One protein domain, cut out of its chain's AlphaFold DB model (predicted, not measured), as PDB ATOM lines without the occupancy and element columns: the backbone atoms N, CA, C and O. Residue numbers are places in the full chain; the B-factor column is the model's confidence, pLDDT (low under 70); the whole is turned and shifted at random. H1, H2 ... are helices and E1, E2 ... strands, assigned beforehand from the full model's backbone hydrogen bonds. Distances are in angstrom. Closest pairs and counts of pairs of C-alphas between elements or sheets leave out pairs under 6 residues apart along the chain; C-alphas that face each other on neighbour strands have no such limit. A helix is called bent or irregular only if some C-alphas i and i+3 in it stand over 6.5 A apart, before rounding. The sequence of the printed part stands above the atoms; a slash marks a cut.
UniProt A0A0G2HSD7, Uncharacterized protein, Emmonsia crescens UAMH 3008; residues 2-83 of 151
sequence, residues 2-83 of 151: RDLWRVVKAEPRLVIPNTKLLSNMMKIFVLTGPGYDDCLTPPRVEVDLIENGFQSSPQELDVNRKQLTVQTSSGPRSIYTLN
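Overview. This is residues 2 to 83 of the 151 residues of an uncharacterized protein of Emmonsia crescens UAMH 3008 (UniProt A0A0G2HSD7). Two separate two-stranded hairpins, E3 with E4 and E1 with E2, run lengthwise with an open gap between them, and the long link of residues 51 to 64 bridges the gap at one end. The short helix H1 also runs lengthwise, off to one side of the E1 and E2 hairpin and apart from E2, E3 and E4, and residues 14 to 15 add a short antiparallel pairing to residues 29 to 30 of E1. The printed part has 82 residues, with one named helix and four named strands in the order H1, E1, E2, E3, E4; both sheets are antiparallel, E1 - E2 and E3 - E4. The class is mixed, helices and strands, with under half of the residues in named elements. The whole is loose, with a radius of gyration of the C-alphas of 14.8 A, and only just flat, with spans of 37 by 33 by 18 A.

Arrangement. E3, residues 65 to 72, and E4, residues 75 to 82, form a hairpin of antiparallel neighbours, with 153 degrees between their directions. The C-alphas of Gln 67 and Tyr 80, which face each other, are 4.5 A apart. N 68 and O 79 are within hydrogen-bond range at 2.8 A, as are N 77 and O 70 at 2.8 A. E1, residues 25 to 30, and E2, residues 45 to 50, form the other hairpin, antiparallel at 156 degrees. Here N 28 and O 47 are 2.8 A apart, and N 49 and O 26 are also 2.8 A apart, both within hydrogen-bond range. E3 and E4 are each apart from both E1 and E2. H1, residues 2 to 10, is apart from E2, E3 and E4. In H1, which is not bent, every O i to N i+4 pair is within hydrogen-bond range.

Along the chain. E4 is 22.4 A from first to last C-alpha and ends with C-alpha 82 at (3.565, -21.810, -12.352). E3 is 20.7 A long and begins with C-alpha 65 at (2.380, -25.878, -11.065). E2 measures 16.0 A and E1 15.9 A. H1 measures 13.0 A and begins with C-alpha 2 at (25.072, -29.948, -13.003).

Size, cuts and confidence. The two C-alphas farthest apart, those of Leu 40 and Gln 59, are 38.0 A from each other. The link from E3 to E4 is tight, with 2 residues. The links from H1 to E1, E1 to E2 and E2 to E3 are long, with 14 residues each. The printed part has no cut. The mean pLDDT of the printed part is 85.7; residue 2 and residues 19 to 23 are under 70.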
ATOM      1  N   ARG A   2      24.243 -28.950 -12.271       66.19
ATOM      2  CA  ARG A   2      25.072 -29.948 -13.003       66.19
ATOM      3  C   ARG A   2      24.252 -30.923 -13.854       66.19
ATOM      4  O   ARG A   2      24.661 -31.229 -14.969       66.19
ATOM      5  N   ASP A   3      23.105 -31.367 -13.354       74.06
ATOM      6  CA  ASP A   3      22.250 -32.298 -14.097       74.06
ATOM      7  C   ASP A   3      21.503 -31.607 -15.241       74.06
ATOM      8  O   ASP A   3      21.414 -32.166 -16.330       74.06
ATOM      9  N   LEU A   4      21.102 -30.342 -15.062       76.12
ATOM     10  CA  LEU A   4      20.538 -29.519 -16.137       76.12
ATOM     11  C   LEU A   4      21.509 -29.419 -17.325       76.12
ATOM     12  O   LEU A   4      21.118 -29.621 -18.468       76.12
ATOM     13  N   TRP A   5      22.801 -29.202 -17.056       80.12
ATOM     14  CA  TRP A   5      23.839 -29.185 -18.092       80.12
ATOM     15  C   TRP A   5      23.937 -30.494 -18.881       80.12
ATOM     16  O   TRP A   5      24.231 -30.450 -20.074       80.12
ATOM     17  N   ARG A   6      23.721 -31.647 -18.234       81.94
ATOM     18  CA  ARG A   6      23.741 -32.955 -18.905       81.94
ATOM     19  C   ARG A   6      22.558 -33.109 -19.852       81.94
ATOM     20  O   ARG A   6      22.752 -33.570 -20.969       81.94
ATOM     21  N   VAL A   7      21.372 -32.683 -19.419       83.38
ATOM     22  CA  VAL A   7      20.150 -32.732 -20.233       83.38
ATOM     23  C   VAL A   7      20.260 -31.782 -21.424       83.38
ATOM     24  O   VAL A   7      20.075 -32.200 -22.560       83.38
ATOM     25  N   VAL A   8      20.634 -30.523 -21.186       86.00
ATOM     26  CA  VAL A   8      20.674 -29.493 -22.236       86.00
ATOM     27  C   VAL A   8      21.746 -29.799 -23.287       86.00
ATOM     28  O   VAL A   8      21.483 -29.647 -24.473       86.00
ATOM     29  N   LYS A   9      22.940 -30.270 -22.892       85.00
ATOM     30  CA  LYS A   9      24.013 -30.614 -23.852       85.00
ATOM     31  C   LYS A   9      23.686 -31.803 -24.749       85.00
ATOM     32  O   LYS A   9      24.302 -31.931 -25.802       85.00
ATOM     33  N   ALA A  10      22.806 -32.694 -24.303       88.38
ATOM     34  CA  ALA A  10      22.422 -33.865 -25.076       88.38
ATOM     35  C   ALA A  10      21.408 -33.528 -26.181       88.38
ATOM     36  O   ALA A  10      21.249 -34.325 -27.101       88.38
ATOM     37  N   GLU A  11      20.739 -32.373 -26.107       90.25
ATOM     38  CA  GLU A  11      19.677 -32.001 -27.037       90.25
ATOM     39  C   GLU A  11      20.229 -31.188 -28.226       90.25
ATOM     40  O   GLU A  11      20.586 -30.018 -28.050       90.25
ATOM     41  N   PRO A  12      20.277 -31.752 -29.451       89.50
ATOM     42  CA  PRO A  12      20.826 -31.069 -30.629       89.50
ATOM     43  C   PRO A  12      20.041 -29.816 -31.032       89.50
ATOM     44  O   PRO A  12      20.578 -28.943 -31.718       89.50
ATOM     45  N   ARG A  13      18.780 -29.703 -30.604       91.69
ATOM     46  CA  ARG A  13      17.933 -28.539 -30.870       91.69
ATOM     47  C   ARG A  13      18.327 -27.294 -30.065       91.69
ATOM     48  O   ARG A  13      17.908 -26.189 -30.415       91.69
ATOM     49  N   LEU A  14      19.091 -27.447 -28.981       90.81
ATOM     50  CA  LEU A  14      19.420 -26.352 -28.071       90.81
ATOM     51  C   LEU A  14      20.800 -25.768 -28.371       90.81
ATOM     52  O   LEU A  14      21.810 -26.466 -28.407       90.81
ATOM     53  N   VAL A  15      20.854 -24.447 -28.514       89.25
ATOM     54  CA  VAL A  15      22.099 -23.687 -28.620       89.25
ATOM     55  C   VAL A  15      22.390 -23.053 -27.269       89.25
ATOM     56  O   VAL A  15      21.644 -22.201 -26.784       89.25
ATOM     57  N   ILE A  16      23.501 -23.464 -26.663       87.00
ATOM     58  CA  ILE A  16      23.966 -22.917 -25.390       87.00
ATOM     59  C   ILE A  16      24.981 -21.811 -25.699       87.00
ATOM     60  O   ILE A  16      26.059 -22.112 -26.223       87.00
ATOM     61  N   PRO A  17      24.673 -20.534 -25.418       78.75
ATOM     62  CA  PRO A  17      25.623 -19.454 -25.626       78.75
ATOM     63  C   PRO A  17      26.850 -19.639 -24.725       78.75
ATOM     64  O   PRO A  17      26.774 -20.201 -23.634       78.75
ATOM     65  N   ASN A  18      27.995 -19.110 -25.155       71.75
ATOM     66  CA  ASN A  18      29.248 -19.167 -24.387       71.75
ATOM     67  C   ASN A  18      29.228 -18.274 -23.121       71.75
ATOM     68  O   ASN A  18      30.237 -18.107 -22.434       71.75
ATOM     69  N   THR A  19      28.088 -17.651 -22.815       60.94
ATOM     70  CA  THR A  19      27.888 -16.860 -21.607       60.94
ATOM     71  C   THR A  19      27.682 -17.795 -20.419       60.94
ATOM     72  O   THR A  19      26.800 -18.652 -20.388       60.94
ATOM     73  N   LYS A  20      28.565 -17.647 -19.429       56.75
ATOM     74  CA  LYS A  20      28.569 -18.423 -18.186       56.75
ATOM     75  C   LYS A  20      27.228 -18.282 -17.457       56.75
ATOM     76  O   LYS A  20      26.608 -17.225 -17.512       56.75
ATOM     77  N   LEU A  21      26.835 -19.343 -16.747       65.25
ATOM     78  CA  LEU A  21      25.745 -19.348 -15.765       65.25
ATOM     79  C   LEU A  21      25.740 -18.044 -14.955       65.25
ATOM     80  O   LEU A  21      26.718 -17.748 -14.266       65.25
ATOM     81  N   LEU A  22      24.646 -17.290 -15.022       66.62
ATOM     82  CA  LEU A  22      24.447 -16.100 -14.203       66.62
ATOM     83  C   LEU A  22      23.475 -16.476 -13.092       66.62
ATOM     84  O   LEU A  22      22.321 -16.778 -13.369       66.62
ATOM     85  N   SER A  23      23.944 -16.480 -11.844       68.19
ATOM     86  CA  SER A  23      23.085 -16.535 -10.650       68.19
ATOM     87  C   SER A  23      21.965 -17.592 -10.707       68.19
ATOM     88  O   SER A  23      20.788 -17.266 -10.561       68.19
ATOM     89  N   ASN A  24      22.334 -18.860 -10.931       80.44
ATOM     90  CA  ASN A  24      21.423 -20.023 -10.986       80.44
ATOM     91  C   ASN A  24      20.404 -20.006 -12.139       80.44
ATOM     92  O   ASN A  24      19.390 -20.702 -12.103       80.44
ATOM     93  N   MET A  25      20.717 -19.247 -13.190       85.31
ATOM     94  CA  MET A  25      19.989 -19.220 -14.449       85.31
ATOM     95  C   MET A  25      20.911 -19.603 -15.615       85.31
ATOM     96  O   MET A  25      22.088 -19.225 -15.664       85.31
ATOM     97  N   MET A  26      20.365 -20.354 -16.567       86.62
ATOM     98  CA  MET A  26      20.993 -20.681 -17.843       86.62
ATOM     99  C   MET A  26      20.118 -20.168 -18.979       86.62
ATOM    100  O   MET A  26      18.978 -20.597 -19.121       86.62
ATOM    101  N   LYS A  27      20.679 -19.297 -19.815       89.25
ATOM    102  CA  LYS A  27      20.041 -18.880 -21.061       89.25
ATOM    103  C   LYS A  27      20.372 -19.889 -22.154       89.25
ATOM    104  O   LYS A  27      21.535 -20.263 -22.296       89.25
ATOM    105  N   ILE A  28      19.374 -20.309 -22.916       90.88
ATOM    106  CA  ILE A  28      19.516 -21.174 -24.089       90.88
ATOM    107  C   ILE A  28      18.684 -20.610 -25.239       90.88
ATOM    108  O   ILE A  28      17.721 -19.874 -25.028       90.88
ATOM    109  N   PHE A  29      19.032 -20.991 -26.459       91.44
ATOM    110  CA  PHE A  29      18.232 -20.702 -27.642       91.44
ATOM    111  C   PHE A  29      17.735 -22.007 -28.248       91.44
ATOM    112  O   PHE A  29      18.470 -22.992 -28.297       91.44
ATOM    113  N   VAL A  30      16.488 -22.021 -28.703       91.75
ATOM    114  CA  VAL A  30      15.868 -23.193 -29.322       91.75
ATOM    115  C   VAL A  30      15.864 -22.991 -30.829       91.75
ATOM    116  O   VAL A  30      15.339 -21.993 -31.327       91.75
ATOM    117  N   LEU A  31      16.442 -23.941 -31.563       89.06
ATOM    118  CA  LEU A  31      16.318 -23.983 -33.014       89.06
ATOM    119  C   LEU A  31      14.870 -24.336 -33.377       89.06
ATOM    120  O   LEU A  31      14.305 -25.309 -32.869       89.06
ATOM    121  N   THR A  32      14.261 -23.521 -34.233       88.31
ATOM    122  CA  THR A  32      12.897 -23.710 -34.743       88.31
ATOM    123  C   THR A  32      12.901 -23.733 -36.271       88.31
ATOM    124  O   THR A  32      13.892 -23.343 -36.895       88.31
ATOM    125  N   GLY A  33      11.799 -24.181 -36.877       83.62
ATOM    126  CA  GLY A  33      11.621 -24.228 -38.336       83.62
ATOM    127  C   GLY A  33      11.860 -25.599 -38.965       83.62
ATOM    128  O   GLY A  33      11.975 -26.589 -38.237       83.62
ATOM    129  N   PRO A  34      11.936 -25.669 -40.311       76.94
ATOM    130  CA  PRO A  34      11.962 -26.933 -41.041       76.94
ATOM    131  C   PRO A  34      13.066 -27.874 -40.546       76.94
ATOM    132  O   PRO A  34      14.235 -27.495 -40.486       76.94
ATOM    133  N   GLY A  35      12.684 -29.098 -40.178       80.50
ATOM    134  CA  GLY A  35      13.556 -30.090 -39.532       80.50
ATOM    135  C   GLY A  35      13.326 -30.242 -38.023       80.50
ATOM    136  O   GLY A  35      13.646 -31.294 -37.477       80.50
ATOM    137  N   TYR A  36      12.711 -29.248 -37.374       83.50
ATOM    138  CA  TYR A  36      12.264 -29.318 -35.976       83.50
ATOM    139  C   TYR A  36      10.765 -29.040 -35.813       83.50
ATOM    140  O   TYR A  36      10.103 -29.749 -35.059       83.50
ATOM    141  N   ASP A  37      10.232 -28.032 -36.515       83.19
ATOM    142  CA  ASP A  37       8.826 -27.619 -36.465       83.19
ATOM    143  C   ASP A  37       8.286 -27.278 -37.863       83.19
ATOM    144  O   ASP A  37       9.023 -26.810 -38.733       83.19
ATOM    145  N   ASP A  38       6.965 -27.369 -38.027       77.06
ATOM    146  CA  ASP A  38       6.243 -26.940 -39.236       77.06
ATOM    147  C   ASP A  38       6.018 -25.412 -39.279       77.06
ATOM    148  O   ASP A  38       4.944 -24.914 -39.621       77.06
ATOM    149  N   CYS A  39       7.033 -24.636 -38.895       75.31
ATOM    150  CA  CYS A  39       6.992 -23.175 -38.900       75.31
ATOM    151  C   CYS A  39       7.662 -22.634 -40.173       75.31
ATOM    152  O   CYS A  39       8.872 -22.774 -40.338       75.31
ATOM    153  N   LEU A  40       6.894 -21.970 -41.048       71.88
ATOM    154  CA  LEU A  40       7.399 -21.369 -42.298       71.88
ATOM    155  C   LEU A  40       8.466 -20.289 -42.056       71.88
ATOM    156  O   LEU A  40       9.418 -20.163 -42.822       71.88
ATOM    157  N   THR A  41       8.318 -19.524 -40.977       77.88
ATOM    158  CA  THR A  41       9.285 -18.526 -40.511       77.88
ATOM    159  C   THR A  41       9.763 -18.919 -39.116       77.88
ATOM    160  O   THR A  41       8.997 -18.771 -38.165       77.88
ATOM    161  N   PRO A  42      10.997 -19.431 -38.960       77.94
ATOM    162  CA  PRO A  42      11.481 -19.915 -37.672       77.94
ATOM    163  C   PRO A  42      11.655 -18.769 -36.663       77.94
ATOM    164  O   PRO A  42      12.533 -17.919 -36.856       77.94
ATOM    165  N   PRO A  43      10.846 -18.702 -35.587       80.88
ATOM    166  CA  PRO A  43      11.035 -17.692 -34.557       80.88
ATOM    167  C   PRO A  43      12.330 -17.949 -33.783       80.88
ATOM    168  O   PRO A  43      12.642 -19.080 -33.407       80.88
ATOM    169  N   ARG A  44      13.071 -16.884 -33.468       81.00
ATOM    170  CA  ARG A  44      14.169 -16.962 -32.496       81.00
ATOM    171  C   ARG A  44      13.576 -17.119 -31.100       81.00
ATOM    172  O   ARG A  44      13.049 -16.156 -30.550       81.00
ATOM    173  N   VAL A  45      13.643 -18.329 -30.553       90.88
ATOM    174  CA  VAL A  45      13.121 -18.635 -29.217       90.88
ATOM    175  C   VAL A  45      14.275 -18.644 -28.226       90.88
ATOM    176  O   VAL A  45      15.146 -19.510 -28.270       90.88
ATOM    177  N   GLU A  46      14.271 -17.658 -27.340       92.12
ATOM    178  CA  GLU A  46      15.164 -17.573 -26.191       92.12
ATOM    179  C   GLU A  46      14.455 -18.145 -24.960       92.12
ATOM    180  O   GLU A  46      13.282 -17.850 -24.722       92.12
ATOM    181  N   VAL A  47      15.154 -18.974 -24.187       91.50
ATOM    182  CA  VAL A  47      14.620 -19.606 -22.979       91.50
ATOM    183  C   VAL A  47      15.594 -19.398 -21.831       91.50
ATOM    184  O   VAL A  47      16.772 -19.742 -21.927       91.50
ATOM    185  N   ASP A  48      15.075 -18.884 -20.722       89.94
ATOM    186  CA  ASP A  48      15.790 -18.818 -19.455       89.94
ATOM    187  C   ASP A  48      15.369 -19.991 -18.567       89.94
ATOM    188  O   ASP A  48      14.216 -20.112 -18.152       89.94
ATOM    189  N   LEU A  49      16.321 -20.878 -18.286       89.19
ATOM    190  CA  LEU A  49      16.165 -21.983 -17.350       89.19
ATOM    191  C   LEU A  49      16.614 -21.520 -15.968       89.19
ATOM    192  O   LEU A  49      17.794 -21.236 -15.761       89.19
ATOM    193  N   ILE A  50      15.680 -21.456 -15.027       88.50
ATOM    194  CA  ILE A  50      15.921 -21.026 -13.648       88.50
ATOM    195  C   ILE A  50      15.903 -22.260 -12.748       88.50
ATOM    196  O   ILE A  50      14.999 -23.089 -12.841       88.50
ATOM    197  N   GLU A  51      16.906 -22.397 -11.882       86.75
ATOM    198  CA  GLU A  51      16.920 -23.454 -10.871       86.75
ATOM    199  C   GLU A  51      15.819 -23.233  -9.822       86.75
ATOM    200  O   GLU A  51      15.587 -22.111  -9.368       86.75
ATOM    201  N   ASN A  52      15.154 -24.317  -9.416       88.88
ATOM    202  CA  ASN A  52      14.075 -24.270  -8.433       88.88
ATOM    203  C   ASN A  52      14.502 -23.551  -7.146       88.88
ATOM    204  O   ASN A  52      15.589 -23.781  -6.615       88.88
ATOM    205  N   GLY A  53      13.616 -22.709  -6.614       88.94
ATOM    206  CA  GLY A  53      13.862 -21.919  -5.407       88.94
ATOM    207  C   GLY A  53      14.641 -20.622  -5.636       88.94
ATOM    208  O   GLY A  53      14.771 -19.832  -4.703       88.94
ATOM    209  N   PHE A  54      15.127 -20.361  -6.853       87.38
ATOM    210  CA  PHE A  54      15.785 -19.101  -7.205       87.38
ATOM    211  C   PHE A  54      14.853 -18.157  -7.958       87.38
ATOM    212  O   PHE A  54      13.884 -18.587  -8.580       87.38
ATOM    213  N   GLN A  55      15.147 -16.854  -7.892       84.56
ATOM    214  CA  GLN A  55      14.373 -15.794  -8.556       84.56
ATOM    215  C   GLN A  55      12.859 -15.902  -8.302       84.56
ATOM    216  O   GLN A  55      12.049 -15.793  -9.217       84.56
ATOM    217  N   SER A  56      12.482 -16.159  -7.046       87.75
ATOM    218  CA  SER A  56      11.084 -16.315  -6.618       87.75
ATOM    219  C   SER A  56      10.338 -17.505  -7.235       87.75
ATOM    220  O   SER A  56       9.121 -17.587  -7.078       87.75
ATOM    221  N   SER A  57      11.036 -18.453  -7.870       90.25
ATOM    222  CA  SER A  57      10.467 -19.733  -8.304       90.25
ATOM    223  C   SER A  57      10.222 -20.682  -7.115       90.25
ATOM    224  O   SER A  57      10.860 -20.552  -6.064       90.25
ATOM    225  N   PRO A  58       9.291 -21.648  -7.232       93.06
ATOM    226  CA  PRO A  58       9.078 -22.654  -6.194       93.06
ATOM    227  C   PRO A  58      10.260 -23.623  -6.088       93.06
ATOM    228  O   PRO A  58      10.881 -23.970  -7.089       93.06
ATOM    229  N   GLN A  59      10.526 -24.117  -4.875       92.31
ATOM    230  CA  GLN A  59      11.456 -25.237  -4.664       92.31
ATOM    231  C   GLN A  59      10.864 -26.551  -5.202       92.31
ATOM    232  O   GLN A  59      11.538 -27.310  -5.899       92.31
ATOM    233  N   GLU A  60       9.575 -26.780  -4.941       93.31
ATOM    234  CA  GLU A  60       8.839 -27.969  -5.376       93.31
ATOM    235  C   GLU A  60       7.881 -27.620  -6.517       93.31
ATOM    236  O   GLU A  60       6.833 -27.012  -6.297       93.31
ATOM    237  N   LEU A  61       8.227 -27.995  -7.751       90.56
ATOM    238  CA  LEU A  61       7.403 -27.681  -8.923       90.56
ATOM    239  C   LEU A  61       6.101 -28.486  -8.977       90.56
ATOM    240  O   LEU A  61       5.092 -27.951  -9.426       90.56
ATOM    241  N   ASP A  62       6.097 -29.740  -8.520       91.38
ATOM    242  CA  ASP A  62       4.963 -30.653  -8.714       91.38
ATOM    243  C   ASP A  62       3.673 -30.164  -8.046       91.38
ATOM    244  O   ASP A  62       2.598 -30.283  -8.633       91.38
ATOM    245  N   VAL A  63       3.790 -29.542  -6.870       93.25
ATOM    246  CA  VAL A  63       2.664 -28.968  -6.111       93.25
ATOM    247  C   VAL A  63       2.460 -27.471  -6.368       93.25
ATOM    248  O   VAL A  63       1.463 -26.896  -5.934       93.25
ATOM    249  N   ASN A  64       3.382 -26.821  -7.089       94.31
ATOM    250  CA  ASN A  64       3.332 -25.383  -7.376       94.31
ATOM    251  C   ASN A  64       3.165 -25.052  -8.863       94.31
ATOM    252  O   ASN A  64       3.392 -23.913  -9.283       94.31
ATOM    253  N   ARG A  65       2.720 -26.032  -9.652       93.81
ATOM    254  CA  ARG A  65       2.380 -25.878 -11.065       93.81
ATOM    255  C   ARG A  65       0.894 -26.102 -11.321       93.81
ATOM    256  O   ARG A  65       0.220 -26.816 -10.586       93.81
ATOM    257  N   LYS A  66       0.399 -25.516 -12.403       92.81
ATOM    258  CA  LYS A  66      -0.941 -25.721 -12.957       92.81
ATOM    259  C   LYS A  66      -0.788 -26.272 -14.368       92.81
ATOM    260  O   LYS A  66       0.038 -25.783 -15.132       92.81
ATOM    261  N   GLN A  67      -1.558 -27.297 -14.714       94.94
ATOM    262  CA  GLN A  67      -1.623 -27.774 -16.092       94.94
ATOM    263  C   GLN A  67      -2.637 -26.929 -16.857       94.94
ATOM    264  O   GLN A  67      -3.783 -26.788 -16.429       94.94
ATOM    265  N   LEU A  68      -2.215 -26.374 -17.985       92.94
ATOM    266  CA  LEU A  68      -3.076 -25.684 -18.930       92.94
ATOM    267  C   LEU A  68      -3.191 -26.522 -20.197       92.94
ATOM    268  O   LEU A  68      -2.212 -27.112 -20.653       92.94
ATOM    269  N   THR A  69      -4.388 -26.546 -20.774       95.88
ATOM    270  CA  THR A  69      -4.600 -27.074 -22.123       95.88
ATOM    271  C   THR A  69      -4.707 -25.899 -23.077       95.88
ATOM    272  O   THR A  69      -5.583 -25.051 -22.920       95.88
ATOM    273  N   VAL A  70      -3.803 -25.838 -24.049       93.19
ATOM    274  CA  VAL A  70      -3.710 -24.758 -25.031       93.19
ATOM    275  C   VAL A  70      -4.045 -25.320 -26.400       93.19
ATOM    276  O   VAL A  70      -3.559 -26.388 -26.771       93.19
ATOM    277  N   GLN A  71      -4.873 -24.608 -27.157       92.88
ATOM    278  CA  GLN A  71      -5.160 -24.976 -28.538       92.88
ATOM    279  C   GLN A  71      -4.017 -24.503 -29.435       92.88
ATOM    280  O   GLN A  71      -3.691 -23.317 -29.437       92.88
ATOM    281  N   THR A  72      -3.406 -25.420 -30.185       87.75
ATOM    282  CA  THR A  72      -2.387 -25.094 -31.191       87.75
ATOM    283  C   THR A  72      -2.829 -25.565 -32.573       87.75
ATOM    284  O   THR A  72      -3.791 -26.323 -32.710       87.75
ATOM    285  N   SER A  73      -2.121 -25.134 -33.619       82.31
ATOM    286  CA  SER A  73      -2.356 -25.597 -34.995       82.31
ATOM    287  C   SER A  73      -2.205 -27.114 -35.154       82.31
ATOM    288  O   SER A  73      -2.824 -27.703 -36.033       82.31
ATOM    289  N   SER A  74      -1.428 -27.759 -34.280       83.62
ATOM    290  CA  SER A  74      -1.237 -29.214 -34.244       83.62
ATOM    291  C   SER A  74      -2.184 -29.925 -33.264       83.62
ATOM    292  O   SER A  74      -1.943 -31.083 -32.921       83.62
ATOM    293  N   GLY A  75      -3.217 -29.236 -32.775       89.19
ATOM    294  CA  GLY A  75      -4.198 -29.746 -31.819       89.19
ATOM    295  C   GLY A  75      -3.956 -29.312 -30.365       89.19
ATOM    296  O   GLY A  75      -3.034 -28.546 -30.075       89.19
ATOM    297  N   PRO A  76      -4.791 -29.781 -29.422       94.06
ATOM    298  CA  PRO A  76      -4.660 -29.438 -28.012       94.06
ATOM    299  C   PRO A  76      -3.326 -29.927 -27.433       94.06
ATOM    300  O   PRO A  76      -2.955 -31.094 -27.582       94.06
ATOM    301  N   ARG A  77      -2.612 -29.053 -26.722       93.88
ATOM    302  CA  ARG A  77      -1.364 -29.374 -26.015       93.88
ATOM    303  C   ARG A  77      -1.499 -29.069 -24.532       93.88
ATOM    304  O   ARG A  77      -2.028 -28.031 -24.149       93.88
ATOM    305  N   SER A  78      -0.996 -29.975 -23.701       95.44
ATOM    306  CA  SER A  78      -0.868 -29.750 -22.262       95.44
ATOM    307  C   SER A  78       0.479 -29.118 -21.943       95.44
ATOM    308  O   SER A  78       1.512 -29.664 -22.325       95.44
ATOM    309  N   ILE A  79       0.468 -28.007 -21.212       94.50
ATOM    310  CA  ILE A  79       1.673 -27.359 -20.689       94.50
ATOM    311  C   ILE A  79       1.539 -27.154 -19.185       94.50
ATOM    312  O   ILE A  79       0.444 -26.922 -18.678       94.50
ATOM    313  N   TYR A  80       2.656 -27.213 -18.468       94.81
ATOM    314  CA  TYR A  80       2.696 -26.824 -17.063       94.81
ATOM    315  C   TYR A  80       3.136 -25.369 -16.938       94.81
ATOM    316  O   TYR A  80       4.153 -24.971 -17.500       94.81
ATOM    317  N   THR A  81       2.385 -24.591 -16.169       93.25
ATOM    318  CA  THR A  81       2.734 -23.223 -15.776       93.25
ATOM    319  C   THR A  81       2.928 -23.154 -14.273       93.25
ATOM    320  O   THR A  81       2.435 -24.009 -13.541       93.25
ATOM    321  N   LEU A  82       3.598 -22.114 -13.781       94.62
ATOM    322  CA  LEU A  82       3.565 -21.810 -12.352       94.62
ATOM    323  C   LEU A  82       2.122 -21.535 -11.908       94.62
ATOM    324  O   LEU A  82       1.302 -21.039 -12.688       94.62
ATOM    325  N   ASN A  83       1.804 -21.882 -10.663       93.94
ATOM    326  CA  ASN A  83       0.538 -21.482 -10.064       93.94
ATOM    327  C   ASN A  83       0.494 -19.957  -9.839       93.94
ATOM    328  O   ASN A  83       1.511 -19.259  -9.917       93.94
TER     329      ASN A  83